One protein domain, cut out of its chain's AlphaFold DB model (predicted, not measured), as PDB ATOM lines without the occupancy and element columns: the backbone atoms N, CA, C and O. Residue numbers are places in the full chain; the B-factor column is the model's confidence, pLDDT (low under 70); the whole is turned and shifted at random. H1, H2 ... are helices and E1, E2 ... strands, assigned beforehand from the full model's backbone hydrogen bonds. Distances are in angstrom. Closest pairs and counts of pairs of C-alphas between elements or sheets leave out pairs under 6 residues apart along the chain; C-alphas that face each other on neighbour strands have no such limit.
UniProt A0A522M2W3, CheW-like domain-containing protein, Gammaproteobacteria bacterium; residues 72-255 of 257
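What this domain is: This is residues 72 to 255 of the 257 residues of the protein "CheW-like domain-containing protein" of Gammaproteobacteria bacterium (UniProt A0A522M2W3). Three sheets form a stack: the small sheet E2, E1, E9 lies between the sheet E10, E11, E12, which crosses it, and a larger curled sheet, E3, E7, E8, E6, E5, E4, which is only partly face to face with it. The long helix H2 packs along E9 and E3, H1 packs on H2, and H4, near the last residue, lies on the larger sheet by E7. The printed part has 184 residues with four named helices and twelve named strands, in the order H1 H2 E1 E2 E3 E4 E5 E6 H3 E7 E8 E9 E10 E11 E12 H4; the larger sheet is mixed, the two small ones all antiparallel. The class is mixed, helices and strands. The whole is compact, with a radius of gyration of the C-alphas of 16.1 A, and rounded, spanning 47 by 42 by 32 A.

How they stand to each other: H1, residues 72 to 84, touches H2, residues 96 to 116, opposite ways at a steep tilt of 54 degrees; the closest C-alphas are those of Ala 80 and Val 109, 6.3 A. E1, residues 123 to 129, and E2, residues 132 to 137, are a hairpin, with N 134 and O 127 at 2.8 A, within hydrogen-bond range. E9, residues 208 to 214, is antiparallel to E1, with N 126 and O 211 at 2.9 A. H2 is on this sheet at a height of 6.9 A, two layers with the helix on one face; it lies over E9 and along the strands, at 23 degrees to E9 on the local plane. The closest C-alphas of H2 and E9, Val 110 and Gly 211, are 5.1 A apart. H1 only grazes this sheet with residues 80 to 84. E3, residues 141 to 145, is an edge strand of the strongly twisted larger sheet; its closest C-alpha to H2 is that of Val 144, 7.0 A from Gly 111. E4, E5 and E6, residues 151 to 154, 157 to 161 and 167 to 172, form a meander, each strand the antiparallel neighbour of the one before, with N 159 and O 152 at 3.0 A and N 160 and O 168 at 2.9 A. H3, residues 174 to 177, only grazes the sheet E2 E1 E9. E7, residues 191 to 197, is antiparallel to E3, with N 145 and O 192 at 2.8 A. E7 and E8, residues 200 to 206, are a hairpin, with N 195 and O 202 at 2.8 A; E8 is parallel to E6, with N 203 and O 169 at 2.8 A. E9 runs on into E10, residues 216 to 218, at 98 degrees. E10, E11 and E12, the latter two residues 230 to 236 and 239 to 244, form another meander, with N 218 and O 233 at 2.9 A and N 234 and O 241 at 2.8 A. The closest C-alphas of E2 and E12, Ala 135 and Leu 243, are 4.6 A apart. H4, residues 246 to 253, is on the larger sheet, over none of its strands. In H1 and H2 every O i to N i+4 pair is within hydrogen-bond range, in H4 3 of 4; H3 is too short for such a pair.

Where its parts are: H1 begins at C-alpha 72, (-20.736, -25.779, 27.857), and is 18.1 A long. H2 is 30.2 A long, E1 19.7 A, E7 18.2 A, E8 19.2 A and E9 18.1 A. H4 is 11.0 A long and ends at C-alpha 253, (-51.468, -40.311, 55.262).

The domain as a whole: The C-alphas of Ile 72 and His 255, the two farthest apart, are 48.7 A apart. The printed part has no cut. The links H1 to H2, H3 to E7 and E10 to E11 are long. The mean pLDDT of the printed part is 73.0; 72 residues are under 70, among them 72 to 94, 147 to 166, 178 to 189 and 220 to 228.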
ATOM      1  N   ILE A  72     -19.451 -25.152  28.183       47.22
ATOM      2  CA  ILE A  72     -20.736 -25.779  27.857       47.22
ATOM      3  C   ILE A  72     -21.678 -25.686  29.068       47.22
ATOM      4  O   ILE A  72     -22.832 -25.291  28.926       47.22
ATOM      5  N   GLN A  73     -21.161 -25.954  30.270       51.66
ATOM      6  CA  GLN A  73     -21.901 -25.843  31.527       51.66
ATOM      7  C   GLN A  73     -22.408 -24.416  31.777       51.66
ATOM      8  O   GLN A  73     -23.583 -24.223  32.069       51.66
ATOM      9  N   ALA A  74     -21.542 -23.412  31.612       52.84
ATOM     10  CA  ALA A  74     -21.899 -22.009  31.807       52.84
ATOM     11  C   ALA A  74     -22.991 -21.551  30.827       52.84
ATOM     12  O   ALA A  74     -23.924 -20.858  31.226       52.84
ATOM     13  N   ALA A  75     -22.923 -21.993  29.567       52.25
ATOM     14  CA  ALA A  75     -23.946 -21.699  28.569       52.25
ATOM     15  C   ALA A  75     -25.299 -22.344  28.920       52.25
ATOM     16  O   ALA A  75     -26.336 -21.691  28.809       52.25
ATOM     17  N   VAL A  76     -25.300 -23.594  29.399       52.50
ATOM     18  CA  VAL A  76     -26.515 -24.255  29.907       52.50
ATOM     19  C   VAL A  76     -27.079 -23.509  31.118       52.50
ATOM     20  O   VAL A  76     -28.291 -23.377  31.234       52.50
ATOM     21  N   GLU A  77     -26.231 -22.969  31.995       54.03
ATOM     22  CA  GLU A  77     -26.650 -22.203  33.178       54.03
ATOM     23  C   GLU A  77     -27.219 -20.817  32.849       54.03
ATOM     24  O   GLU A  77     -28.137 -20.354  33.530       54.03
ATOM     25  N   ASP A  78     -26.691 -20.133  31.835       56.09
ATOM     26  CA  ASP A  78     -27.258 -18.873  31.342       56.09
ATOM     27  C   ASP A  78     -28.623 -19.109  30.693       56.09
ATOM     28  O   ASP A  78     -29.584 -18.388  30.968       56.09
ATOM     29  N   VAL A  79     -28.726 -20.179  29.903       53.94
ATOM     30  CA  VAL A  79     -29.977 -20.632  29.298       53.94
ATOM     31  C   VAL A  79     -30.996 -21.026  30.372       53.94
ATOM     32  O   VAL A  79     -32.128 -20.555  30.332       53.94
ATOM     33  N   ALA A  80     -30.589 -21.800  31.379       51.03
ATOM     34  CA  ALA A  80     -31.421 -22.179  32.516       51.03
ATOM     35  C   ALA A  80     -31.924 -20.962  33.299       51.03
ATOM     36  O   ALA A  80     -33.108 -20.885  33.607       51.03
ATOM     37  N   ARG A  81     -31.058 -19.981  33.590       54.56
ATOM     38  CA  ARG A  81     -31.446 -18.754  34.308       54.56
ATOM     39  C   ARG A  81     -32.424 -17.898  33.510       54.56
ATOM     40  O   ARG A  81     -33.409 -17.421  34.072       54.56
ATOM     41  N   ALA A  82     -32.169 -17.712  32.215       51.16
ATOM     42  CA  ALA A  82     -33.077 -16.993  31.326       51.16
ATOM     43  C   ALA A  82     -34.453 -17.671  31.284       51.16
ATOM     44  O   ALA A  82     -35.484 -17.004  31.355       51.16
ATOM     45  N   TRP A  83     -34.462 -18.999  31.253       53.91
ATOM     46  CA  TRP A  83     -35.662 -19.811  31.149       53.91
ATOM     47  C   TRP A  83     -36.460 -19.898  32.466       53.91
ATOM     48  O   TRP A  83     -37.673 -19.715  32.463       53.91
ATOM     49  N   GLN A  84     -35.792 -20.047  33.615       51.12
ATOM     50  CA  GLN A  84     -36.414 -20.043  34.950       51.12
ATOM     51  C   GLN A  84     -37.128 -18.722  35.275       51.12
ATOM     52  O   GLN A  84     -38.118 -18.719  36.001       51.12
ATOM     53  N   SER A  85     -36.674 -17.597  34.712       48.91
ATOM     54  CA  SER A  85     -37.371 -16.311  34.852       48.91
ATOM     55  C   SER A  85     -38.726 -16.251  34.123       48.91
ATOM     56  O   SER A  85     -39.505 -15.330  34.362       48.91
ATOM     57  N   PHE A  86     -39.012 -17.227  33.252       46.16
ATOM     58  CA  PHE A  86     -40.129 -17.214  32.305       46.16
ATOM     59  C   PHE A  86     -41.247 -18.218  32.626       46.16
ATOM     60  O   PHE A  86     -42.358 -18.063  32.123       46.16
ATOM     61  N   VAL A  87     -40.987 -19.236  33.457       53.06
ATOM     62  CA  VAL A  87     -41.871 -20.408  33.604       53.06
ATOM     63  C   VAL A  87     -42.301 -20.658  35.054       53.06
ATOM     64  O   VAL A  87     -42.013 -21.725  35.588       53.06
ATOM     65  N   PRO A  88     -43.000 -19.745  35.756       50.56
ATOM     66  CA  PRO A  88     -43.601 -20.165  37.015       50.56
ATOM     67  C   PRO A  88     -44.764 -21.128  36.744       50.56
ATOM     68  O   PRO A  88     -44.876 -22.148  37.414       50.56
ATOM     69  N   CYS A  89     -45.591 -20.858  35.725       55.44
ATOM     70  CA  CYS A  89     -46.747 -21.679  35.357       55.44
ATOM     71  C   CYS A  89     -47.114 -21.416  33.886       55.44
ATOM     72  O   CYS A  89     -47.741 -20.397  33.586       55.44
ATOM     73  N   LEU A  90     -46.725 -22.288  32.949       59.16
ATOM     74  CA  LEU A  90     -47.299 -22.219  31.599       59.16
ATOM     75  C   LEU A  90     -48.800 -22.528  31.713       59.16
ATOM     76  O   LEU A  90     -49.145 -23.555  32.295       59.16
ATOM     77  N   PRO A  91     -49.695 -21.664  31.206       57.19
ATOM     78  CA  PRO A  91     -51.124 -21.917  31.304       57.19
ATOM     79  C   PRO A  91     -51.482 -23.182  30.517       57.19
ATOM     80  O   PRO A  91     -50.903 -23.439  29.460       57.19
ATOM     81  N   GLU A  92     -52.482 -23.937  30.981       59.00
ATOM     82  CA  GLU A  92     -52.992 -25.127  30.273       59.00
ATOM     83  C   GLU A  92     -53.417 -24.818  28.825       59.00
ATOM     84  O   GLU A  92     -53.398 -25.689  27.957       59.00
ATOM     85  N   SER A  93     -53.749 -23.556  28.540       57.34
ATOM     86  CA  SER A  93     -54.089 -23.059  27.208       57.34
ATOM     87  C   SER A  93     -52.892 -22.870  26.263       57.34
ATOM     88  O   SER A  93     -53.099 -22.496  25.111       57.34
ATOM     89  N   ALA A  94     -51.648 -23.037  26.726       64.75
ATOM     90  CA  ALA A  94     -50.457 -22.913  25.883       64.75
ATOM     91  C   ALA A  94     -50.351 -24.071  24.877       64.75
ATOM     92  O   ALA A  94     -50.875 -25.153  25.120       64.75
ATOM     93  N   ASP A  95     -49.646 -23.869  23.763       71.50
ATOM     94  CA  ASP A  95     -49.474 -24.905  22.738       71.50
ATOM     95  C   ASP A  95     -48.808 -26.184  23.309       71.50
ATOM     96  O   ASP A  95     -47.759 -26.078  23.956       71.50
ATOM     97  N   PRO A  96     -49.362 -27.391  23.072       68.00
ATOM     98  CA  PRO A  96     -48.834 -28.635  23.641       68.00
ATOM     99  C   PRO A  96     -47.386 -28.950  23.249       68.00
ATOM    100  O   PRO A  96     -46.629 -29.474  24.064       68.00
ATOM    101  N   VAL A  97     -46.966 -28.624  22.021       70.06
ATOM    102  CA  VAL A  97     -45.586 -28.856  21.565       70.06
ATOM    103  C   VAL A  97     -44.632 -27.953  22.337       70.06
ATOM    104  O   VAL A  97     -43.589 -28.416  22.807       70.06
ATOM    105  N   LEU A  98     -45.008 -26.687  22.529       67.38
ATOM    106  CA  LEU A  98     -44.229 -25.756  23.341       67.38
ATOM    107  C   LEU A  98     -44.160 -26.192  24.803       67.38
ATOM    108  O   LEU A  98     -43.069 -26.139  25.369       67.38
ATOM    109  N   ARG A  99     -45.263 -26.665  25.404       70.19
ATOM    110  CA  ARG A  99     -45.262 -27.188  26.785       70.19
ATOM    111  C   ARG A  99     -44.335 -28.393  26.934       70.19
ATOM    112  O   ARG A  99     -43.539 -28.446  27.868       70.19
ATOM    113  N   HIS A 100     -44.367 -29.317  25.979       69.94
ATOM    114  CA  HIS A 100     -43.506 -30.496  25.984       69.94
ATOM    115  C   HIS A 100     -42.019 -30.157  25.835       69.94
ATOM    116  O   HIS A 100     -41.215 -30.591  26.656       69.94
ATOM    117  N   ALA A 101     -41.652 -29.350  24.835       69.06
ATOM    118  CA  ALA A 101     -40.260 -28.952  24.606       69.06
ATOM    119  C   ALA A 101     -39.691 -28.172  25.801       69.06
ATOM    120  O   ALA A 101     -38.565 -28.402  26.242       69.06
ATOM    121  N   THR A 102     -40.519 -27.289  26.354       70.38
ATOM    122  CA  THR A 102     -40.260 -26.567  27.595       70.38
ATOM    123  C   THR A 102     -39.922 -27.529  28.732       70.38
ATOM    124  O   THR A 102     -38.920 -27.366  29.426       70.38
ATOM    125  N   ARG A 103     -40.737 -28.566  28.914       72.25
ATOM    126  CA  ARG A 103     -40.572 -29.509  30.013       72.25
ATOM    127  C   ARG A 103     -39.329 -30.377  29.869       72.25
ATOM    128  O   ARG A 103     -38.598 -30.547  30.842       72.25
ATOM    129  N   ASP A 104     -39.067 -30.890  28.672       73.12
ATOM    130  CA  ASP A 104     -37.885 -31.717  28.401       73.12
ATOM    131  C   ASP A 104     -36.597 -30.932  28.695       73.12
ATOM    132  O   ASP A 104     -35.661 -31.443  29.319       73.12
ATOM    133  N   MET A 105     -36.584 -29.652  28.323       72.81
ATOM    134  CA  MET A 105     -35.484 -28.740  28.610       72.81
ATOM    135  C   MET A 105     -35.335 -28.473  30.110       72.81
ATOM    136  O   MET A 105     -34.234 -28.605  30.652       72.81
ATOM    137  N   GLN A 106     -36.436 -28.171  30.799       76.38
ATOM    138  CA  GLN A 106     -36.425 -27.968  32.246       76.38
ATOM    139  C   GLN A 106     -35.942 -29.211  32.987       76.38
ATOM    140  O   GLN A 106     -35.158 -29.109  33.924       76.38
ATOM    141  N   ARG A 107     -36.339 -30.402  32.539       76.69
ATOM    142  CA  ARG A 107     -35.924 -31.665  33.150       76.69
ATOM    143  C   ARG A 107     -34.414 -31.845  33.063       76.69
ATOM    144  O   ARG A 107     -33.788 -32.210  34.056       76.69
ATOM    145  N   ALA A 108     -33.828 -31.570  31.899       73.00
ATOM    146  CA  ALA A 108     -32.384 -31.648  31.711       73.00
ATOM    147  C   ALA A 108     -31.642 -30.661  32.630       73.00
ATOM    148  O   ALA A 108     -30.677 -31.037  33.298       73.00
ATOM    149  N   VAL A 109     -32.131 -29.421  32.716       76.50
ATOM    150  CA  VAL A 109     -31.570 -28.382  33.590       76.50
ATOM    151  C   VAL A 109     -31.647 -28.787  35.062       76.50
ATOM    152  O   VAL A 109     -30.639 -28.735  35.768       76.50
ATOM    153  N   VAL A 110     -32.816 -29.230  35.522       81.75
ATOM    154  CA  VAL A 110     -33.031 -29.653  36.910       81.75
ATOM    155  C   VAL A 110     -32.150 -30.854  37.249       81.75
ATOM    156  O   VAL A 110     -31.505 -30.852  38.293       81.75
ATOM    157  N   GLY A 111     -32.045 -31.846  36.361       77.31
ATOM    158  CA  GLY A 111     -31.163 -32.999  36.559       77.31
ATOM    159  C   GLY A 111     -29.696 -32.599  36.752       77.31
ATOM    160  O   GLY A 111     -29.035 -33.077  37.676       77.31
ATOM    161  N   LEU A 112     -29.195 -31.662  35.941       75.88
ATOM    162  CA  LEU A 112     -27.840 -31.118  36.090       75.88
ATOM    163  C   LEU A 112     -27.662 -30.355  37.410       75.88
ATOM    164  O   LEU A 112     -26.627 -30.483  38.068       75.88
ATOM    165  N   GLN A 113     -28.666 -29.579  37.816       79.94
ATOM    166  CA  GLN A 113     -28.653 -28.849  39.081       79.94
ATOM    167  C   GLN A 113     -28.640 -29.790  40.294       79.94
ATOM    168  O   GLN A 113     -27.851 -29.577  41.215       79.94
ATOM    169  N   LEU A 114     -29.451 -30.852  40.282       81.75
ATOM    170  CA  LEU A 114     -29.454 -31.880  41.327       81.75
ATOM    171  C   LEU A 114     -28.076 -32.537  41.453       81.75
ATOM    172  O   LEU A 114     -27.540 -32.624  42.554       81.75
ATOM    173  N   ALA A 115     -27.465 -32.925  40.328       77.06
ATOM    174  CA  ALA A 115     -26.129 -33.515  40.324       77.06
ATOM    175  C   ALA A 115     -25.065 -32.553  40.883       77.06
ATOM    176  O   ALA A 115     -24.207 -32.958  41.666       77.06
ATOM    177  N   ARG A 116     -25.134 -31.264  40.521       79.56
ATOM    178  CA  ARG A 116     -24.197 -30.229  40.990       79.56
ATOM    179  C   ARG A 116     -24.311 -29.963  42.490       79.56
ATOM    180  O   ARG A 116     -23.304 -29.696  43.140       79.56
ATOM    181  N   HIS A 117     -25.529 -29.975  43.017       81.75
ATOM    182  CA  HIS A 117     -25.808 -29.629  44.407       81.75
ATOM    183  C   HIS A 117     -26.014 -30.860  45.300       81.75
ATOM    184  O   HIS A 117     -26.443 -30.716  46.446       81.75
ATOM    185  N   ALA A 118     -25.682 -32.058  44.814       76.12
ATOM    186  CA  ALA A 118     -25.789 -33.296  45.573       76.12
ATOM    187  C   ALA A 118     -25.079 -33.172  46.935       76.12
ATOM    188  O   ALA A 118     -23.902 -32.818  47.017       76.12
ATOM    189  N   GLY A 119     -25.816 -33.434  48.017       74.75
ATOM    190  CA  GLY A 119     -25.313 -33.322  49.390       74.75
ATOM    191  C   GLY A 119     -25.222 -31.895  49.952       74.75
ATOM    192  O   GLY A 119     -24.764 -31.724  51.080       74.75
ATOM    193  N   SER A 120     -25.663 -30.866  49.221       81.69
ATOM    194  CA  SER A 120     -25.698 -29.493  49.734       81.69
ATOM    195  C   SER A 120     -26.792 -29.320  50.792       81.69
ATOM    196  O   SER A 120     -27.962 -29.616  50.552       81.69
ATOM    197  N   ALA A 121     -26.415 -28.798  51.961       82.19
ATOM    198  CA  ALA A 121     -27.340 -28.482  53.053       82.19
ATOM    199  C   ALA A 121     -27.991 -27.087  52.930       82.19
ATOM    200  O   ALA A 121     -28.945 -26.795  53.659       82.19
ATOM    201  N   ASP A 122     -27.484 -26.257  52.013       85.75
ATOM    202  CA  ASP A 122     -27.853 -24.845  51.828       85.75
ATOM    203  C   ASP A 122     -28.579 -24.613  50.494       85.75
ATOM    204  O   ASP A 122     -28.588 -23.513  49.939       85.75
ATOM    205  N   ALA A 123     -29.163 -25.675  49.945       90.12
ATOM    206  CA  ALA A 123     -29.930 -25.639  48.716       90.12
ATOM    207  C   ALA A 123     -31.263 -26.363  48.897       90.12
ATOM    208  O   ALA A 123     -31.403 -27.289  49.702       90.12
ATOM    209  N   VAL A 124     -32.248 -25.924  48.126       93.06
ATOM    210  CA  VAL A 124     -33.590 -26.502  48.098       93.06
ATOM    211  C   VAL A 124     -34.023 -26.720  46.659       93.06
ATOM    212  O   VAL A 124     -33.594 -25.990  45.764       93.06
ATOM    213  N   LEU A 125     -34.887 -27.705  46.437       93.88
ATOM    214  CA  LEU A 125     -35.621 -27.826  45.185       93.88
ATOM    215  C   LEU A 125     -36.887 -26.968  45.289       93.88
ATOM    216  O   LEU A 125     -37.746 -27.254  46.121       93.88
ATOM    217  N   ALA A 126     -36.992 -25.932  44.460       91.56
ATOM    218  CA  ALA A 126     -38.195 -25.121  44.334       91.56
ATOM    219  C   ALA A 126     -39.183 -25.793  43.370       91.56
ATOM    220  O   ALA A 126     -38.823 -26.180  42.252       91.56
ATOM    221  N   ALA A 127     -40.425 -25.934  43.816       89.88
ATOM    222  CA  ALA A 127     -41.510 -26.582  43.093       89.88
ATOM    223  C   ALA A 127     -42.828 -25.838  43.333       89.88
ATOM    224  O   ALA A 127     -42.902 -24.949  44.184       89.88
ATOM    225  N   SER A 128     -43.865 -26.186  42.577       85.81
ATOM    226  CA  SER A 128     -45.171 -25.548  42.698       85.81
ATOM    227  C   SER A 128     -46.330 -26.516  42.507       85.81
ATOM    228  O   SER A 128     -46.235 -27.543  41.829       85.81
ATOM    229  N   VAL A 129     -47.443 -26.165  43.141       80.50
ATOM    230  CA  VAL A 129     -48.755 -26.790  42.991       80.50
ATOM    231  C   VAL A 129     -49.784 -25.673  42.938       80.50
ATOM    232  O   VAL A 129     -49.724 -24.767  43.757       80.50
ATOM    233  N   ALA A 130     -50.712 -25.707  41.983       75.06
ATOM    234  CA  ALA A 130     -51.747 -24.690  41.801       75.06
ATOM    235  C   ALA A 130     -51.183 -23.251  41.818       75.06
ATOM    236  O   ALA A 130     -51.768 -22.341  42.396       75.06
ATOM    237  N   CYS A 131     -50.018 -23.049  41.189       74.44
ATOM    238  CA  CYS A 131     -49.255 -21.792  41.190       74.44
ATOM    239  C   CYS A 131     -48.708 -21.332  42.557       74.44
ATOM    240  O   CYS A 131     -48.102 -20.264  42.636       74.44
ATOM    241  N   GLN A 132     -48.868 -22.121  43.617       77.06
ATOM    242  CA  GLN A 132     -48.298 -21.848  44.930       77.06
ATOM    243  C   GLN A 132     -46.897 -22.470  45.029       77.06
ATOM    244  O   GLN A 132     -46.753 -23.689  44.874       77.06
ATOM    245  N   PRO A 133     -45.845 -21.658  45.241       84.75
ATOM    246  CA  PRO A 133     -44.481 -22.152  45.297       84.75
ATOM    247  C   PRO A 133     -44.141 -22.692  46.691       84.75
ATOM    248  O   PRO A 133     -44.498 -22.110  47.713       84.75
ATOM    249  N   PHE A 134     -43.373 -23.772  46.730       88.56
ATOM    250  CA  PHE A 134     -42.826 -24.367  47.945       88.56
ATOM    251  C   PHE A 134     -41.427 -24.928  47.681       88.56
ATOM    252  O   PHE A 134     -40.907 -24.890  46.562       88.56
ATOM    253  N   ALA A 135     -40.791 -25.423  48.737       92.44
ATOM    254  CA  ALA A 135     -39.454 -25.979  48.689       92.44
ATOM    255  C   ALA A 135     -39.390 -27.369  49.326       92.44
ATOM    256  O   ALA A 135     -40.034 -27.647  50.339       92.44
ATOM    257  N   LEU A 136     -38.532 -28.213  48.759       93.25
ATOM    258  CA  LEU A 136     -38.081 -29.468  49.350       93.25
ATOM    259  C   LEU A 136     -36.608 -29.351  49.725       93.25
ATOM    260  O   LEU A 136     -35.811 -28.771  48.981       93.25
ATOM    261  N   ALA A 137     -36.235 -29.908  50.877       92.00
ATOM    262  CA  ALA A 137     -34.840 -29.934  51.283       92.00
ATOM    263  C   ALA A 137     -34.055 -30.807  50.299       92.00
ATOM    264  O   ALA A 137     -34.416 -31.958  50.053       92.00
ATOM    265  N   LEU A 138     -32.988 -30.264  49.706       92.06
ATOM    266  CA  LEU A 138     -32.309 -30.952  48.610       92.06
ATOM    267  C   LEU A 138     -31.688 -32.287  49.041       92.06
ATOM    268  O   LEU A 138     -31.643 -33.224  48.257       92.06
ATOM    269  N   ASN A 139     -31.266 -32.403  50.300       88.75
ATOM    270  CA  ASN A 139     -30.755 -33.651  50.869       88.75
ATOM    271  C   ASN A 139     -31.800 -34.781  50.943       88.75
ATOM    272  O   ASN A 139     -31.420 -35.927  51.166       88.75
ATOM    273  N   GLN A 140     -33.088 -34.470  50.785       89.56
ATOM    274  CA  GLN A 140     -34.161 -35.455  50.685       89.56
ATOM    275  C   GLN A 140     -34.496 -35.788  49.231       89.56
ATOM    276  O   GLN A 140     -35.098 -36.822  48.991       89.56
ATOM    277  N   VAL A 141     -34.127 -34.957  48.255       91.88
ATOM    278  CA  VAL A 141     -34.465 -35.177  46.843       91.88
ATOM    279  C   VAL A 141     -33.433 -36.095  46.192       91.88
ATOM    280  O   VAL A 141     -32.230 -35.864  46.286       91.88
ATOM    281  N   ILE A 142     -33.913 -37.125  45.500       87.69
ATOM    282  CA  ILE A 142     -33.091 -38.088  44.762       87.69
ATOM    283  C   ILE A 142     -33.064 -37.716  43.281       87.69
ATOM    284  O   ILE A 142     -31.999 -37.531  42.700       87.69
ATOM    285  N   GLU A 143     -34.240 -37.598  42.667       85.44
ATOM    286  CA  GLU A 143     -34.384 -37.310  41.243       85.44
ATOM    287  C   GLU A 143     -35.739 -36.668  40.932       85.44
ATOM    288  O   GLU A 143     -36.666 -36.697  41.741       85.44
ATOM    289  N   VAL A 144     -35.848 -36.083  39.740       86.56
ATOM    290  CA  VAL A 144     -37.086 -35.503  39.219       86.56
ATOM    291  C   VAL A 144     -37.422 -36.188  37.900       86.56
ATOM    292  O   VAL A 144     -36.608 -36.242  36.974       86.56
ATOM    293  N   LEU A 145     -38.636 -36.715  37.830       79.31
ATOM    294  CA  LEU A 145     -39.134 -37.548  36.752       79.31
ATOM    295  C   LEU A 145     -40.317 -36.903  36.045       79.31
ATOM    296  O   LEU A 145     -41.036 -36.052  36.571       79.31
ATOM    297  N   ASP A 146     -40.500 -37.375  34.822       70.06
ATOM    298  CA  ASP A 146     -41.608 -37.032  33.954       70.06
ATOM    299  C   ASP A 146     -42.723 -38.096  34.112       70.06
ATOM    300  O   ASP A 146     -42.434 -39.290  33.962       70.06
ATOM    301  N   PRO A 147     -43.984 -37.706  34.387       64.06
ATOM    302  CA  PRO A 147     -45.127 -38.601  34.594       64.06
ATOM    303  C   PRO A 147     -45.545 -39.406  33.359       64.06
ATOM    304  O   PRO A 147     -46.400 -40.277  33.478       64.06
ATOM    305  N   ARG A 148     -44.947 -39.185  32.179       59.47
ATOM    306  CA  ARG A 148     -45.134 -40.061  31.003       59.47
ATOM    307  C   ARG A 148     -44.696 -41.509  31.252       59.47
ATOM    308  O   ARG A 148     -44.899 -42.374  30.403       59.47
ATOM    309  N   GLN A 149     -44.055 -41.777  32.385       56.47
ATOM    310  CA  GLN A 149     -43.704 -43.110  32.840       56.47
ATOM    311  C   GLN A 149     -44.878 -43.764  33.593       56.47
ATOM    312  O   GLN A 149     -45.545 -43.145  34.415       56.47
ATOM    313  N   VAL A 150     -45.121 -45.038  33.282       54.25
ATOM    314  CA  VAL A 150     -46.320 -45.801  33.667       54.25
ATOM    315  C   VAL A 150     -46.507 -45.857  35.187       54.25
ATOM    316  O   VAL A 150     -45.613 -46.288  35.920       54.25
ATOM    317  N   TYR A 151     -47.703 -45.490  35.650       61.72
ATOM    318  CA  TYR A 151     -48.170 -45.782  37.001       61.72
ATOM    319  C   TYR A 151     -49.189 -46.921  36.976       61.72
ATOM    320  O   TYR A 151     -49.898 -47.132  35.992       61.72
ATOM    321  N   VAL A 152     -49.250 -47.669  38.072       61.22
ATOM    322  CA  VAL A 152     -50.252 -48.710  38.298       61.22
ATOM    323  C   VAL A 152     -50.907 -48.423  39.638       61.22
ATOM    324  O   VAL A 152     -50.221 -48.189  40.634       61.22
ATOM    325  N   GLU A 153     -52.233 -48.428  39.661       55.47
ATOM    326  CA  GLU A 153     -53.000 -48.379  40.899       55.47
ATOM    327  C   GLU A 153     -53.268 -49.811  41.369       55.47
ATOM    328  O   GLU A 153     -53.742 -50.652  40.600       55.47
ATOM    329  N   ARG A 154     -52.917 -50.115  42.619       56.22
ATOM    330  CA  ARG A 154     -53.228 -51.397  43.256       56.22
ATOM    331  C   ARG A 154     -53.565 -51.142  44.716       56.22
ATOM    332  O   ARG A 154     -52.833 -50.423  45.385       56.22
ATOM    333  N   ASP A 155     -54.666 -51.724  45.182       62.16
ATOM    334  CA  ASP A 155     -55.136 -51.596  46.568       62.16
ATOM    335  C   ASP A 155     -55.325 -50.126  47.013       62.16
ATOM    336  O   ASP A 155     -55.062 -49.775  48.157       62.16
ATOM    337  N   GLY A 156     -55.747 -49.249  46.089       64.44
ATOM    338  CA  GLY A 156     -55.966 -47.816  46.341       64.44
ATOM    339  C   GLY A 156     -54.699 -46.951  46.357       64.44
ATOM    340  O   GLY A 156     -54.792 -45.735  46.479       64.44
ATOM    341  N   VAL A 157     -53.508 -47.539  46.189       62.34
ATOM    342  CA  VAL A 157     -52.241 -46.796  46.163       62.34
ATOM    343  C   VAL A 157     -51.747 -46.640  44.728       62.34
ATOM    344  O   VAL A 157     -51.428 -47.618  44.039       62.34
ATOM    345  N   ARG A 158     -51.627 -45.389  44.271       69.38
ATOM    346  CA  ARG A 158     -50.976 -45.072  42.994       69.38
ATOM    347  C   ARG A 158     -49.470 -45.251  43.146       69.38
ATOM    348  O   ARG A 158     -48.839 -44.648  44.009       69.38
ATOM    349  N   THR A 159     -48.896 -46.094  42.298       63.34
ATOM    350  CA  THR A 159     -47.487 -46.476  42.382       63.34
ATOM    351  C   THR A 159     -46.791 -46.206  41.060       63.34
ATOM    352  O   THR A 159     -47.298 -46.583  40.002       63.34
ATOM    353  N   TRP A 160     -45.604 -45.609  41.117       69.75
ATOM    354  CA  TRP A 160     -44.723 -45.500  39.966       69.75
ATOM    355  C   TRP A 160     -43.875 -46.765  39.818       69.75
ATOM    356  O   TRP A 160     -43.274 -47.241  40.788       69.75
ATOM    357  N   VAL A 161     -43.846 -47.324  38.605       62.03
ATOM    358  CA  VAL A 161     -43.033 -48.501  38.289       62.03
ATOM    359  C   VAL A 161     -41.734 -48.030  37.645       62.03
ATOM    360  O   VAL A 161     -41.695 -47.681  36.464       62.03
ATOM    361  N   VAL A 162     -40.660 -48.040  38.432       59.47
ATOM    362  CA  VAL A 162     -39.294 -47.884  37.920       59.47
ATOM    363  C   VAL A 162     -38.980 -49.134  37.097       59.47
ATOM    364  O   VAL A 162     -39.413 -50.219  37.472       59.47
ATOM    365  N   ASN A 163     -38.215 -49.029  36.007       51.41
ATOM    366  CA  ASN A 163     -37.749 -50.191  35.234       51.41
ATOM    367  C   ASN A 163     -37.109 -51.265  36.152       51.41
ATOM    368  O   ASN A 163     -35.935 -51.162  36.500       51.41
ATOM    369  N   GLY A 164     -37.879 -52.285  36.556       56.53
ATOM    370  CA  GLY A 164     -37.496 -53.270  37.574       56.53
ATOM    371  C   GLY A 164     -38.660 -53.665  38.506       56.53
ATOM    372  O   GLY A 164     -39.816 -53.362  38.219       56.53
ATOM    373  N   PRO A 165     -38.388 -54.384  39.615       54.66
ATOM    374  CA  PRO A 165     -39.402 -54.777  40.601       54.66
ATOM    375  C   PRO A 165     -39.715 -53.681  41.638       54.66
ATOM    376  O   PRO A 165     -40.644 -53.847  42.430       54.66
ATOM    377  N   GLU A 166     -38.929 -52.599  41.671       68.44
ATOM    378  CA  GLU A 166     -39.070 -51.519  42.647       68.44
ATOM    379  C   GLU A 166     -40.297 -50.654  42.336       68.44
ATOM    380  O   GLU A 166     -40.513 -50.201  41.211       68.44
ATOM    381  N   ARG A 167     -41.115 -50.447  43.364       75.31
ATOM    382  CA  ARG A 167     -42.388 -49.736  43.314       75.31
ATOM    383  C   ARG A 167     -42.307 -48.544  44.245       75.31
ATOM    384  O   ARG A 167     -42.089 -48.734  45.438       75.31
ATOM    385  N   ILE A 168     -42.480 -47.343  43.701       84.00
ATOM    386  CA  ILE A 168     -42.401 -46.110  44.483       84.00
ATOM    387  C   ILE A 168     -43.826 -45.586  44.718       84.00
ATOM    388  O   ILE A 168     -44.515 -45.293  43.736       84.00
ATOM    389  N   PRO A 169     -44.294 -45.480  45.975       85.69
ATOM    390  CA  PRO A 169     -45.608 -44.919  46.272       85.69
ATOM    391  C   PRO A 169     -45.656 -43.445  45.863       85.69
ATOM    392  O   PRO A 169     -44.703 -42.696  46.096       85.69
ATOM    393  N   LEU A 170     -46.758 -43.044  45.230       85.12
ATOM    394  CA  LEU A 170     -46.983 -41.671  44.799       85.12
ATOM    395  C   LEU A 170     -47.934 -40.951  45.748       85.12
ATOM    396  O   LEU A 170     -49.035 -41.423  46.025       85.12
ATOM    397  N   HIS A 171     -47.536 -39.756  46.161       85.12
ATOM    398  CA  HIS A 171     -48.343 -38.841  46.949       85.12
ATOM    399  C   HIS A 171     -48.551 -37.539  46.181       85.12
ATOM    400  O   HIS A 171     -47.615 -36.967  45.625       85.12
ATOM    401  N   PHE A 172     -49.786 -37.054  46.144       83.06
ATOM    402  CA  PHE A 172     -50.141 -35.851  45.400       83.06
ATOM    403  C   PHE A 172     -49.977 -34.647  46.309       83.06
ATOM    404  O   PHE A 172     -50.728 -34.493  47.269       83.06
ATOM    405  N   ALA A 173     -49.024 -33.768  45.993       83.12
ATOM    406  CA  ALA A 173     -48.752 -32.586  46.809       83.12
ATOM    407  C   ALA A 173     -49.991 -31.673  46.940       83.12
ATOM    408  O   ALA A 173     -50.197 -31.034  47.971       83.12
ATOM    409  N   ARG A 174     -50.869 -31.700  45.929       81.12
ATOM    410  CA  ARG A 174     -52.198 -31.073  45.932       81.12
ATOM    411  C   ARG A 174     -53.064 -31.439  47.138       81.12
ATOM    412  O   ARG A 174     -53.747 -30.558  47.632       81.12
ATOM    413  N   HIS A 175     -52.999 -32.668  47.656       76.81
ATOM    414  CA  HIS A 175     -53.825 -33.080  48.802       76.81
ATOM    415  C   HIS A 175     -53.518 -32.306  50.088       76.81
ATOM    416  O   HIS A 175     -54.375 -32.203  50.958       76.81
ATOM    417  N   TRP A 176     -52.307 -31.764  50.207       74.94
ATOM    418  CA  TRP A 176     -51.904 -30.992  51.379       74.94
ATOM    419  C   TRP A 176     -51.829 -29.493  51.105       74.94
ATOM    420  O   TRP A 176     -52.012 -28.695  52.018       74.94
ATOM    421  N   LEU A 177     -51.529 -29.109  49.862       72.50
ATOM    422  CA  LEU A 177     -51.214 -27.726  49.509       72.50
ATOM    423  C   LEU A 177     -52.332 -27.009  48.746       72.50
ATOM    424  O   LEU A 177     -52.270 -25.795  48.621       72.50
ATOM    425  N   ALA A 178     -53.355 -27.709  48.251       69.06
ATOM    426  CA  ALA A 178     -54.484 -27.099  47.551       69.06
ATOM    427  C   ALA A 178     -55.808 -27.495  48.224       69.06
ATOM    428  O   ALA A 178     -56.084 -28.677  48.409       69.06
ATOM    429  N   GLN A 179     -56.640 -26.511  48.585       56.06
ATOM    430  CA  GLN A 179     -57.850 -26.757  49.383       56.06
ATOM    431  C   GLN A 179     -59.037 -27.361  48.609       56.06
ATOM    432  O   GLN A 179     -59.987 -27.786  49.248       56.06
ATOM    433  N   ASP A 180     -58.981 -27.496  47.279       51.47
ATOM    434  CA  ASP A 180     -60.157 -27.883  46.475       51.47
ATOM    435  C   ASP A 180     -59.832 -28.800  45.284       51.47
ATOM    436  O   ASP A 180     -60.295 -28.591  44.160       51.47
ATOM    437  N   THR A 181     -59.032 -29.847  45.484       48.81
ATOM    438  CA  THR A 181     -58.799 -30.832  44.415       48.81
ATOM    439  C   THR A 181     -59.329 -32.206  44.786       48.81
ATOM    440  O   THR A 181     -58.672 -32.964  45.494       48.81
ATOM    441  N   THR A 182     -60.503 -32.536  44.239       46.72
ATOM    442  CA  THR A 182     -60.932 -33.920  43.976       46.72
ATOM    443  C   THR A 182     -59.772 -34.649  43.308       46.72
ATOM    444  O   THR A 182     -59.229 -34.083  42.360       46.72
ATOM    445  N   GLU A 183     -59.392 -35.836  43.806       49.84
ATOM    446  CA  GLU A 183     -58.272 -36.669  43.334       49.84
ATOM    447  C   GLU A 183     -57.930 -36.415  41.865       49.84
ATOM    448  O   GLU A 183     -58.514 -36.997  40.947       49.84
ATOM    449  N   ALA A 184     -56.990 -35.500  41.632       46.97
ATOM    450  CA  ALA A 184     -56.654 -35.136  40.277       46.97
ATOM    451  C   ALA A 184     -55.952 -36.352  39.677       46.97
ATOM    452  O   ALA A 184     -54.970 -36.868  40.226       46.97
ATOM    453  N   SER A 185     -56.473 -36.850  38.557       53.81
ATOM    454  CA  SER A 185     -55.676 -37.646  37.629       53.81
ATOM    455  C   SER A 185     -54.295 -37.003  37.514       53.81
ATOM    456  O   SER A 185     -54.215 -35.773  37.475       53.81
ATOM    457  N   ILE A 186     -53.223 -37.802  37.468       57.03
ATOM    458  CA  ILE A 186     -51.894 -37.263  37.157       57.03
ATOM    459  C   ILE A 186     -52.048 -36.504  35.843       57.03
ATOM    460  O   ILE A 186     -52.296 -37.120  34.806       57.03
ATOM    461  N   ALA A 187     -51.998 -35.173  35.911       63.94
ATOM    462  CA  ALA A 187     -52.054 -34.354  34.719       63.94
ATOM    463  C   ALA A 187     -50.883 -34.776  33.829       63.94
ATOM    464  O   ALA A 187     -49.794 -35.055  34.336       63.94
ATOM    465  N   GLU A 188     -51.087 -34.822  32.513       61.94
ATOM    466  CA  GLU A 188     -50.023 -35.183  31.561       61.94
ATOM    467  C   GLU A 188     -48.764 -34.311  31.754       61.94
ATOM    468  O   GLU A 188     -47.628 -34.757  31.547       61.94
ATOM    469  N   ASP A 189     -48.983 -33.092  32.248       66.50
ATOM    470  CA  ASP A 189     -47.981 -32.061  32.487       66.50
ATOM    471  C   ASP A 189     -47.442 -32.017  33.934       66.50
ATOM    472  O   ASP A 189     -46.646 -31.137  34.256       66.50
ATOM    473  N   ALA A 190     -47.814 -32.963  34.805       78.50
ATOM    474  CA  ALA A 190     -47.277 -33.040  36.166       78.50
ATOM    475  C   ALA A 190     -45.766 -33.363  36.185       78.50
ATOM    476  O   ALA A 190     -45.138 -33.665  35.168       78.50
ATOM    477  N   TRP A 191     -45.177 -33.331  37.373       85.12
ATOM    478  CA  TRP A 191     -43.811 -33.759  37.659       85.12
ATOM    479  C   TRP A 191     -43.822 -34.724  38.838       85.12
ATOM    480  O   TRP A 191     -44.641 -34.580  39.743       85.12
ATOM    481  N   ILE A 192     -42.901 -35.688  38.852       87.44
ATOM    482  CA  ILE A 192     -42.725 -36.598  39.988       87.44
ATOM    483  C   ILE A 192     -41.367 -36.313  40.625       87.44
ATOM    484  O   ILE A 192     -40.328 -36.566  40.023       87.44
ATOM    485  N   VAL A 193     -41.360 -35.797  41.850       90.94
ATOM    486  CA  VAL A 193     -40.140 -35.618  42.641       90.94
ATOM    487  C   VAL A 193     -39.931 -36.858  43.498       90.94
ATOM    488  O   VAL A 193     -40.713 -37.122  44.406       90.94
ATOM    489  N   ILE A 194     -38.878 -37.622  43.224       89.31
ATOM    490  CA  ILE A 194     -38.508 -38.772  44.044       89.31
ATOM    491  C   ILE A 194     -37.679 -38.275  45.220       89.31
ATOM    492  O   ILE A 194     -36.633 -37.647  45.037       89.31
ATOM    493  N   ALA A 195     -38.140 -38.578  46.427       90.38
ATOM    494  CA  ALA A 195     -37.496 -38.195  47.668       90.38
ATOM    495  C   ALA A 195     -37.240 -39.407  48.572       90.38
ATOM    496  O   ALA A 195     -37.909 -40.438  48.481       90.38
ATOM    497  N   MET A 196     -36.252 -39.271  49.452       87.81
ATOM    498  CA  MET A 196     -35.980 -40.201  50.534       87.81
ATOM    499  C   MET A 196     -36.787 -39.794  51.765       87.81
ATOM    500  O   MET A 196     -36.631 -38.687  52.288       87.81
ATOM    501  N   PHE A 197     -37.604 -40.718  52.250       86.06
ATOM    502  CA  PHE A 197     -38.269 -40.635  53.540       86.06
ATOM    503  C   PHE A 197     -37.766 -41.777  54.423       86.06
ATOM    504  O   PHE A 197     -37.985 -42.949  54.124       86.06
ATOM    505  N   GLU A 198     -37.053 -41.430  55.497       81.44
ATOM    506  CA  GLU A 198     -36.338 -42.387  56.352       81.44
ATOM    507  C   GLU A 198     -35.417 -43.310  55.530       81.44
ATOM    508  O   GLU A 198     -34.335 -42.892  55.119       81.44
ATOM    509  N   THR A 199     -35.848 -44.549  55.276       82.81
ATOM    510  CA  THR A 199     -35.127 -45.557  54.486       82.81
ATOM    511  C   THR A 199     -35.839 -45.945  53.188       82.81
ATOM    512  O   THR A 199     -35.379 -46.852  52.494       82.81
ATOM    513  N   HIS A 200     -36.960 -45.304  52.859       85.75
ATOM    514  CA  HIS A 200     -37.806 -45.643  51.718       85.75
ATOM    515  C   HIS A 200     -37.879 -44.491  50.715       85.75
ATOM    516  O   HIS A 200     -37.798 -43.314  51.068       85.75
ATOM    517  N   ARG A 201     -38.051 -44.840  49.438       88.56
ATOM    518  CA  ARG A 201     -38.299 -43.861  48.381       88.56
ATOM    519  C   ARG A 201     -39.787 -43.583  48.275       88.56
ATOM    520  O   ARG A 201     -40.593 -44.507  48.312       88.56
ATOM    521  N   VAL A 202     -40.123 -42.319  48.080       89.25
ATOM    522  CA  VAL A 202     -41.485 -41.833  47.864       89.25
ATOM    523  C   VAL A 202     -41.481 -40.870  46.682       89.25
ATOM    524  O   VAL A 202     -40.503 -40.158  46.463       89.25
ATOM    525  N   GLY A 203     -42.551 -40.858  45.898       88.75
ATOM    526  CA  GLY A 203     -42.721 -39.927  44.789       88.75
ATOM    527  C   GLY A 203     -43.759 -38.869  45.126       88.75
ATOM    528  O   GLY A 203     -44.877 -39.195  45.505       88.75
ATOM    529  N   PHE A 204     -43.411 -37.601  44.957       88.31
ATOM    530  CA  PHE A 204     -44.327 -36.475  45.103       88.31
ATOM    531  C   PHE A 204     -44.767 -35.983  43.732       88.31
ATOM    532  O   PHE A 204     -43.940 -35.533  42.942       88.31
ATOM    533  N   VAL A 205     -46.067 -36.046  43.458       86.88
ATOM    534  CA  VAL A 205     -46.660 -35.493  42.238       86.88
ATOM    535  C   VAL A 205     -46.919 -34.002  42.449       86.88
ATOM    536  O   VAL A 205     -47.667 -33.626  43.355       86.88
ATOM    537  N   VAL A 206     -46.292 -33.165  41.624       87.19
ATOM    538  CA  VAL A 206     -46.342 -31.693  41.678       87.19
ATOM    539  C   VAL A 206     -46.677 -31.124  40.296       87.19
ATOM    540  O   VAL A 206     -46.554 -31.825  39.293       87.19
ATOM    541  N   ASP A 207     -47.087 -29.859  40.222       81.94
ATOM    542  CA  ASP A 207     -47.464 -29.238  38.942       81.94
ATOM    543  C   ASP A 207     -46.255 -28.661  38.204       81.94
ATOM    544  O   ASP A 207     -46.216 -28.642  36.977       81.94
ATOM    545  N   GLY A 208     -45.248 -28.208  38.949       83.19
ATOM    546  CA  GLY A 208     -44.052 -27.609  38.382       83.19
ATOM    547  C   GLY A 208     -42.818 -27.847  39.236       83.19
ATOM    548  O   GLY A 208     -42.888 -27.937  40.461       83.19
ATOM    549  N   VAL A 209     -41.667 -27.907  38.570       87.56
ATOM    550  CA  VAL A 209     -40.349 -27.881  39.205       87.56
ATOM    551  C   VAL A 209     -39.563 -26.731  38.601       87.56
ATOM    552  O   VAL A 209     -39.293 -26.713  37.402       87.56
ATOM    553  N   GLU A 210     -39.194 -25.764  39.432       85.69
ATOM    554  CA  GLU A 210     -38.445 -24.575  39.015       85.69
ATOM    555  C   GLU A 210     -36.934 -24.838  39.006       85.69
ATOM    556  O   GLU A 210     -36.201 -24.297  38.176       85.69
ATOM    557  N   GLY A 211     -36.479 -25.716  39.901       88.12
ATOM    558  CA  GLY A 211     -35.103 -26.189  39.981       88.12
ATOM    559  C   GLY A 211     -34.459 -25.952  41.336       88.12
ATOM    560  O   GLY A 211     -35.126 -25.637  42.322       88.12
ATOM    561  N   VAL A 212     -33.148 -26.172  41.398       89.75
ATOM    562  CA  VAL A 212     -32.395 -26.061  42.649       89.75
ATOM    563  C   VAL A 212     -31.940 -24.627  42.848       89.75
ATOM    564  O   VAL A 212     -31.300 -24.041  41.973       89.75
ATOM    565  N   VAL A 213     -32.225 -24.078  44.024       87.81
ATOM    566  CA  VAL A 213     -31.806 -22.729  44.402       87.81
ATOM    567  C   VAL A 213     -31.046 -22.753  45.728       87.81
ATOM    568  O   VAL A 213     -31.448 -23.466  46.652       87.81
ATOM    569  N   PRO A 214     -29.955 -21.975  45.861       87.44
ATOM    570  CA  PRO A 214     -29.352 -21.710  47.160       87.44
ATOM    571  C   PRO A 214     -30.363 -21.008  48.066       87.44
ATOM    572  O   PRO A 214     -31.002 -20.036  47.653       87.44
ATOM    573  N   ALA A 215     -30.498 -21.480  49.299       88.06
ATOM    574  CA  ALA A 215     -31.429 -20.912  50.254       88.06
ATOM    575  C   ALA A 215     -30.903 -21.026  51.682       88.06
ATOM    576  O   ALA A 215     -30.391 -22.063  52.101       88.06
ATOM    577  N   SER A 216     -31.106 -19.964  52.457       88.12
ATOM    578  CA  SER A 216     -30.960 -20.045  53.911       88.12
ATOM    579  C   SER A 216     -32.265 -20.545  54.530       88.12
ATOM    580  O   SER A 216     -33.350 -20.191  54.067       88.12
ATOM    581  N   ARG A 217     -32.176 -21.382  55.568       86.56
ATOM    582  CA  ARG A 217     -33.346 -21.910  56.282       86.56
ATOM    583  C   ARG A 217     -33.579 -21.107  57.550       86.56
ATOM    584  O   ARG A 217     -32.704 -21.038  58.410       86.56
ATOM    585  N   GLN A 218     -34.760 -20.521  57.667       84.19
ATOM    586  CA  GLN A 218     -35.199 -19.837  58.873       84.19
ATOM    587  C   GLN A 218     -36.223 -20.708  59.606       84.19
ATOM    588  O   GLN A 218     -37.100 -21.283  58.953       84.19
ATOM    589  N   PRO A 219     -36.133 -20.832  60.943       73.56
ATOM    590  CA  PRO A 219     -37.151 -21.536  61.705       73.56
ATOM    591  C   PRO A 219     -38.519 -20.893  61.450       73.56
ATOM    592  O   PRO A 219     -38.591 -19.677  61.236       73.56
ATOM    593  N   PRO A 220     -39.606 -21.679  61.478       63.81
ATOM    594  CA  PRO A 220     -40.932 -21.139  61.256       63.81
ATOM    595  C   PRO A 220     -41.196 -20.053  62.304       63.81
ATOM    596  O   PRO A 220     -41.027 -20.261  63.513       63.81
ATOM    597  N   GLY A 221     -41.564 -18.860  61.836       62.12
ATOM    598  CA  GLY A 221     -41.979 -17.766  62.710       62.12
ATOM    599  C   GLY A 221     -43.157 -18.191  63.595       62.12
ATOM    600  O   GLY A 221     -43.750 -19.248  63.404       62.12
ATOM    601  N   VAL A 222     -43.535 -17.365  64.577       54.62
ATOM    602  CA  VAL A 222     -44.695 -17.653  65.455       54.62
ATOM    603  C   VAL A 222     -45.965 -17.976  64.650       54.62
ATOM    604  O   VAL A 222     -46.747 -18.809  65.084       54.62
ATOM    605  N   LEU A 223     -46.115 -17.391  63.457       52.41
ATOM    606  CA  LEU A 223     -47.258 -17.584  62.559       52.41
ATOM    607  C   LEU A 223     -47.229 -18.897  61.758       52.41
ATOM    608  O   LEU A 223     -48.279 -19.379  61.358       52.41
ATOM    609  N   LEU A 224     -46.048 -19.479  61.531       56.59
ATOM    610  CA  LEU A 224     -45.891 -20.742  60.795       56.59
ATOM    611  C   LEU A 224     -45.706 -21.938  61.740       56.59
ATOM    612  O   LEU A 224     -45.788 -23.092  61.325       56.59
ATOM    613  N   ARG A 225     -45.451 -21.678  63.031       54.47
ATOM    614  CA  ARG A 225     -45.397 -22.710  64.069       54.47
ATOM    615  C   ARG A 225     -46.773 -23.349  64.226       54.47
ATOM    616  O   ARG A 225     -47.703 -22.708  64.698       54.47
ATOM    617  N   GLY A 226     -46.870 -24.627  63.868       51.66
ATOM    618  CA  GLY A 226     -48.112 -25.398  63.933       51.66
ATOM    619  C   GLY A 226     -48.854 -25.507  62.603       51.66
ATOM    620  O   GLY A 226     -49.863 -26.205  62.553       51.66
ATOM    621  N   MET A 227     -48.354 -24.891  61.523       64.75
ATOM    622  CA  MET A 227     -48.828 -25.225  60.181       64.75
ATOM    623  C   MET A 227     -48.367 -26.637  59.839       64.75
ATOM    624  O   MET A 227     -47.170 -26.904  59.707       64.75
ATOM    625  N   HIS A 228     -49.333 -27.547  59.754       68.94
ATOM    626  CA  HIS A 228     -49.069 -28.942  59.455       68.94
ATOM    627  C   HIS A 228     -48.342 -29.068  58.104       68.94
ATOM    628  O   HIS A 228     -48.707 -28.409  57.133       68.94
ATOM    629  N   GLY A 229     -47.283 -29.880  58.058       78.31
ATOM    630  CA  GLY A 229     -46.510 -30.110  56.838       78.31
ATOM    631  C   GLY A 229     -45.459 -29.056  56.475       78.31
ATOM    632  O   GLY A 229     -44.836 -29.191  55.424       78.31
ATOM    633  N   ILE A 230     -45.211 -28.038  57.313       83.94
ATOM    634  CA  ILE A 230     -44.154 -27.033  57.094       83.94
ATOM    635  C   ILE A 230     -43.061 -27.163  58.162       83.94
ATOM    636  O   ILE A 230     -43.302 -26.956  59.350       83.94
ATOM    637  N   ALA A 231     -41.829 -27.433  57.731       84.62
ATOM    638  CA  ALA A 231     -40.659 -27.533  58.604       84.62
ATOM    639  C   ALA A 231     -40.032 -26.164  58.910       84.62
ATOM    640  O   ALA A 231     -39.526 -25.929  60.008       84.62
ATOM    641  N   ALA A 232     -39.987 -25.281  57.909       85.69
ATOM    642  CA  ALA A 232     -39.241 -24.025  57.947       85.69
ATOM    643  C   ALA A 232     -39.662 -23.083  56.808       85.69
ATOM    644  O   ALA A 232     -40.490 -23.429  55.967       85.69
ATOM    645  N   VAL A 233     -39.030 -21.911  56.744       85.81
ATOM    646  CA  VAL A 233     -39.053 -21.045  55.558       85.81
ATOM    647  C   VAL A 233     -37.677 -21.053  54.910       85.81
ATOM    648  O   VAL A 233     -36.671 -20.776  55.564       85.81
ATOM    649  N   ALA A 234     -37.628 -21.361  53.620       85.31
ATOM    650  CA  ALA A 234     -36.442 -21.204  52.797       85.31
ATOM    651  C   ALA A 234     -36.423 -19.796  52.184       85.31
ATOM    652  O   ALA A 234     -37.343 -19.399  51.471       85.31
ATOM    653  N   VAL A 235     -35.361 -19.041  52.459       82.38
ATOM    654  CA  VAL A 235     -35.126 -17.705  51.901       82.38
ATOM    655  C   VAL A 235     -34.153 -17.837  50.735       82.38
ATOM    656  O   VAL A 235     -32.952 -18.038  50.942       82.38
ATOM    657  N   ALA A 236     -34.679 -17.734  49.515       78.69
ATOM    658  CA  ALA A 236     -33.941 -17.846  48.260       78.69
ATOM    659  C   ALA A 236     -33.943 -16.490  47.536       78.69
ATOM    660  O   ALA A 236     -34.882 -16.129  46.820       78.69
ATOM    661  N   GLY A 237     -32.894 -15.694  47.753       81.19
ATOM    662  CA  GLY A 237     -32.835 -14.319  47.253       81.19
ATOM    663  C   GLY A 237     -33.966 -13.466  47.836       81.19
ATOM    664  O   GLY A 237     -33.975 -13.196  49.031       81.19
ATOM    665  N   LYS A 238     -34.921 -13.048  46.993       74.56
ATOM    666  CA  LYS A 238     -36.111 -12.270  47.401       74.56
ATOM    667  C   LYS A 238     -37.358 -13.127  47.648       74.56
ATOM    668  O   LYS A 238     -38.422 -12.579  47.910       74.56
ATOM    669  N   ARG A 239     -37.259 -14.450  47.492       75.81
ATOM    670  CA  ARG A 239     -38.393 -15.369  47.611       75.81
ATOM    671  C   ARG A 239     -38.367 -16.057  48.964       75.81
ATOM    672  O   ARG A 239     -37.322 -16.547  49.390       75.81
ATOM    673  N   LEU A 240     -39.531 -16.117  49.595       81.06
ATOM    674  CA  LEU A 240     -39.791 -16.940  50.767       81.06
ATOM    675  C   LEU A 240     -40.588 -18.155  50.303       81.06
ATOM    676  O   LEU A 240     -41.651 -18.000  49.708       81.06
ATOM    677  N   LEU A 241     -40.048 -19.345  50.534       84.12
ATOM    678  CA  LEU A 241     -40.661 -20.609  50.148       84.12
ATOM    679  C   LEU A 241     -40.955 -21.422  51.412       84.12
ATOM    680  O   LEU A 241     -40.028 -21.655  52.196       84.12
ATOM    681  N   PRO A 242     -42.196 -21.883  51.629       86.62
ATOM    682  CA  PRO A 242     -42.479 -22.887  52.646       86.62
ATOM    683  C   PRO A 242     -41.631 -24.137  52.390       86.62
ATOM    684  O   PRO A 242     -41.698 -24.720  51.308       86.62
ATOM    685  N   LEU A 243     -40.806 -24.532  53.360       89.62
ATOM    686  CA  LEU A 243     -40.043 -25.775  53.294       89.62
ATOM    687  C   LEU A 243     -40.912 -26.897  53.851       89.62
ATOM    688  O   LEU A 243     -41.234 -26.876  55.042       89.62
ATOM    689  N   LEU A 244     -41.279 -27.861  53.012       89.44
ATOM    690  CA  LEU A 244     -42.163 -28.942  53.436       89.44
ATOM    691  C   LEU A 244     -41.465 -29.898  54.402       89.44
ATOM    692  O   LEU A 244     -40.308 -30.278  54.208       89.44
ATOM    693  N   ASP A 245     -42.209 -30.321  55.417       87.75
ATOM    694  CA  ASP A 245     -41.847 -31.442  56.272       87.75
ATOM    695  C   ASP A 245     -42.428 -32.729  55.684       87.75
ATOM    696  O   ASP A 245     -43.556 -33.122  55.989       87.75
ATOM    697  N   LEU A 246     -41.651 -33.398  54.828       86.19
ATOM    698  CA  LEU A 246     -42.087 -34.658  54.224       86.19
ATOM    699  C   LEU A 246     -42.429 -35.719  55.273       86.19
ATOM    700  O   LEU A 246     -43.326 -36.526  55.051       86.19
ATOM    701  N   ALA A 247     -41.741 -35.719  56.418       83.25
ATOM    702  CA  ALA A 247     -41.983 -36.713  57.449       83.25
ATOM    703  C   ALA A 247     -43.328 -36.503  58.142       83.25
ATOM    704  O   ALA A 247     -44.034 -37.477  58.398       83.25
ATOM    705  N   ALA A 248     -43.687 -35.249  58.422       82.75
ATOM    706  CA  ALA A 248     -45.002 -34.916  58.954       82.75
ATOM    707  C   ALA A 248     -46.111 -35.256  57.946       82.75
ATOM    708  O   ALA A 248     -47.067 -35.935  58.303       82.75
ATOM    709  N   LEU A 249     -45.937 -34.864  56.678       83.31
ATOM    710  CA  LEU A 249     -46.944 -35.072  55.631       83.31
ATOM    711  C   LEU A 249     -47.247 -36.555  55.373       83.31
ATOM    712  O   LEU A 249     -48.398 -36.928  55.152       83.31
ATOM    713  N   LEU A 250     -46.223 -37.410  55.381       82.00
ATOM    714  CA  LEU A 250     -46.387 -38.829  55.063       82.00
ATOM    715  C   LEU A 250     -46.989 -39.629  56.224       82.00
ATOM    716  O   LEU A 250     -47.824 -40.494  55.977       82.00
ATOM    717  N   LYS A 251     -46.636 -39.311  57.479       77.50
ATOM    718  CA  LYS A 251     -47.179 -39.992  58.673       77.50
ATOM    719  C   LYS A 251     -48.688 -39.819  58.827       77.50
ATOM    720  O   LYS A 251     -49.372 -40.742  59.273       77.50
ATOM    721  N   ASP A 252     -49.204 -38.664  58.426       65.19
ATOM    722  CA  ASP A 252     -50.632 -38.369  58.483       65.19
ATOM    723  C   ASP A 252     -51.430 -39.181  57.450       65.19
ATOM    724  O   ASP A 252     -52.554 -39.603  57.725       65.19
ATOM    725  N   ASN A 253     -50.825 -39.506  56.303       55.47
ATOM    726  CA  ASN A 253     -51.468 -40.311  55.262       55.47
ATOM    727  C   ASN A 253     -51.422 -41.827  55.520       55.47
ATOM    728  O   ASN A 253     -52.208 -42.557  54.923       55.47
ATOM    729  N   GLU A 254     -50.551 -42.318  56.407       53.12
ATOM    730  CA  GLU A 254     -50.517 -43.743  56.782       53.12
ATOM    731  C   GLU A 254     -51.698 -44.162  57.682       53.12
ATOM    732  O   GLU A 254     -51.996 -45.349  57.788       53.12
ATOM    733  N   HIS A 255     -52.401 -43.205  58.300       41.47
ATOM    734  CA  HIS A 255     -53.519 -43.461  59.220       41.47
ATOM    735  C   HIS A 255     -54.912 -43.226  58.598       41.47
ATOM    736  O   HIS A 255     -55.916 -43.343  59.301       41.47
TER     737      HIS A 255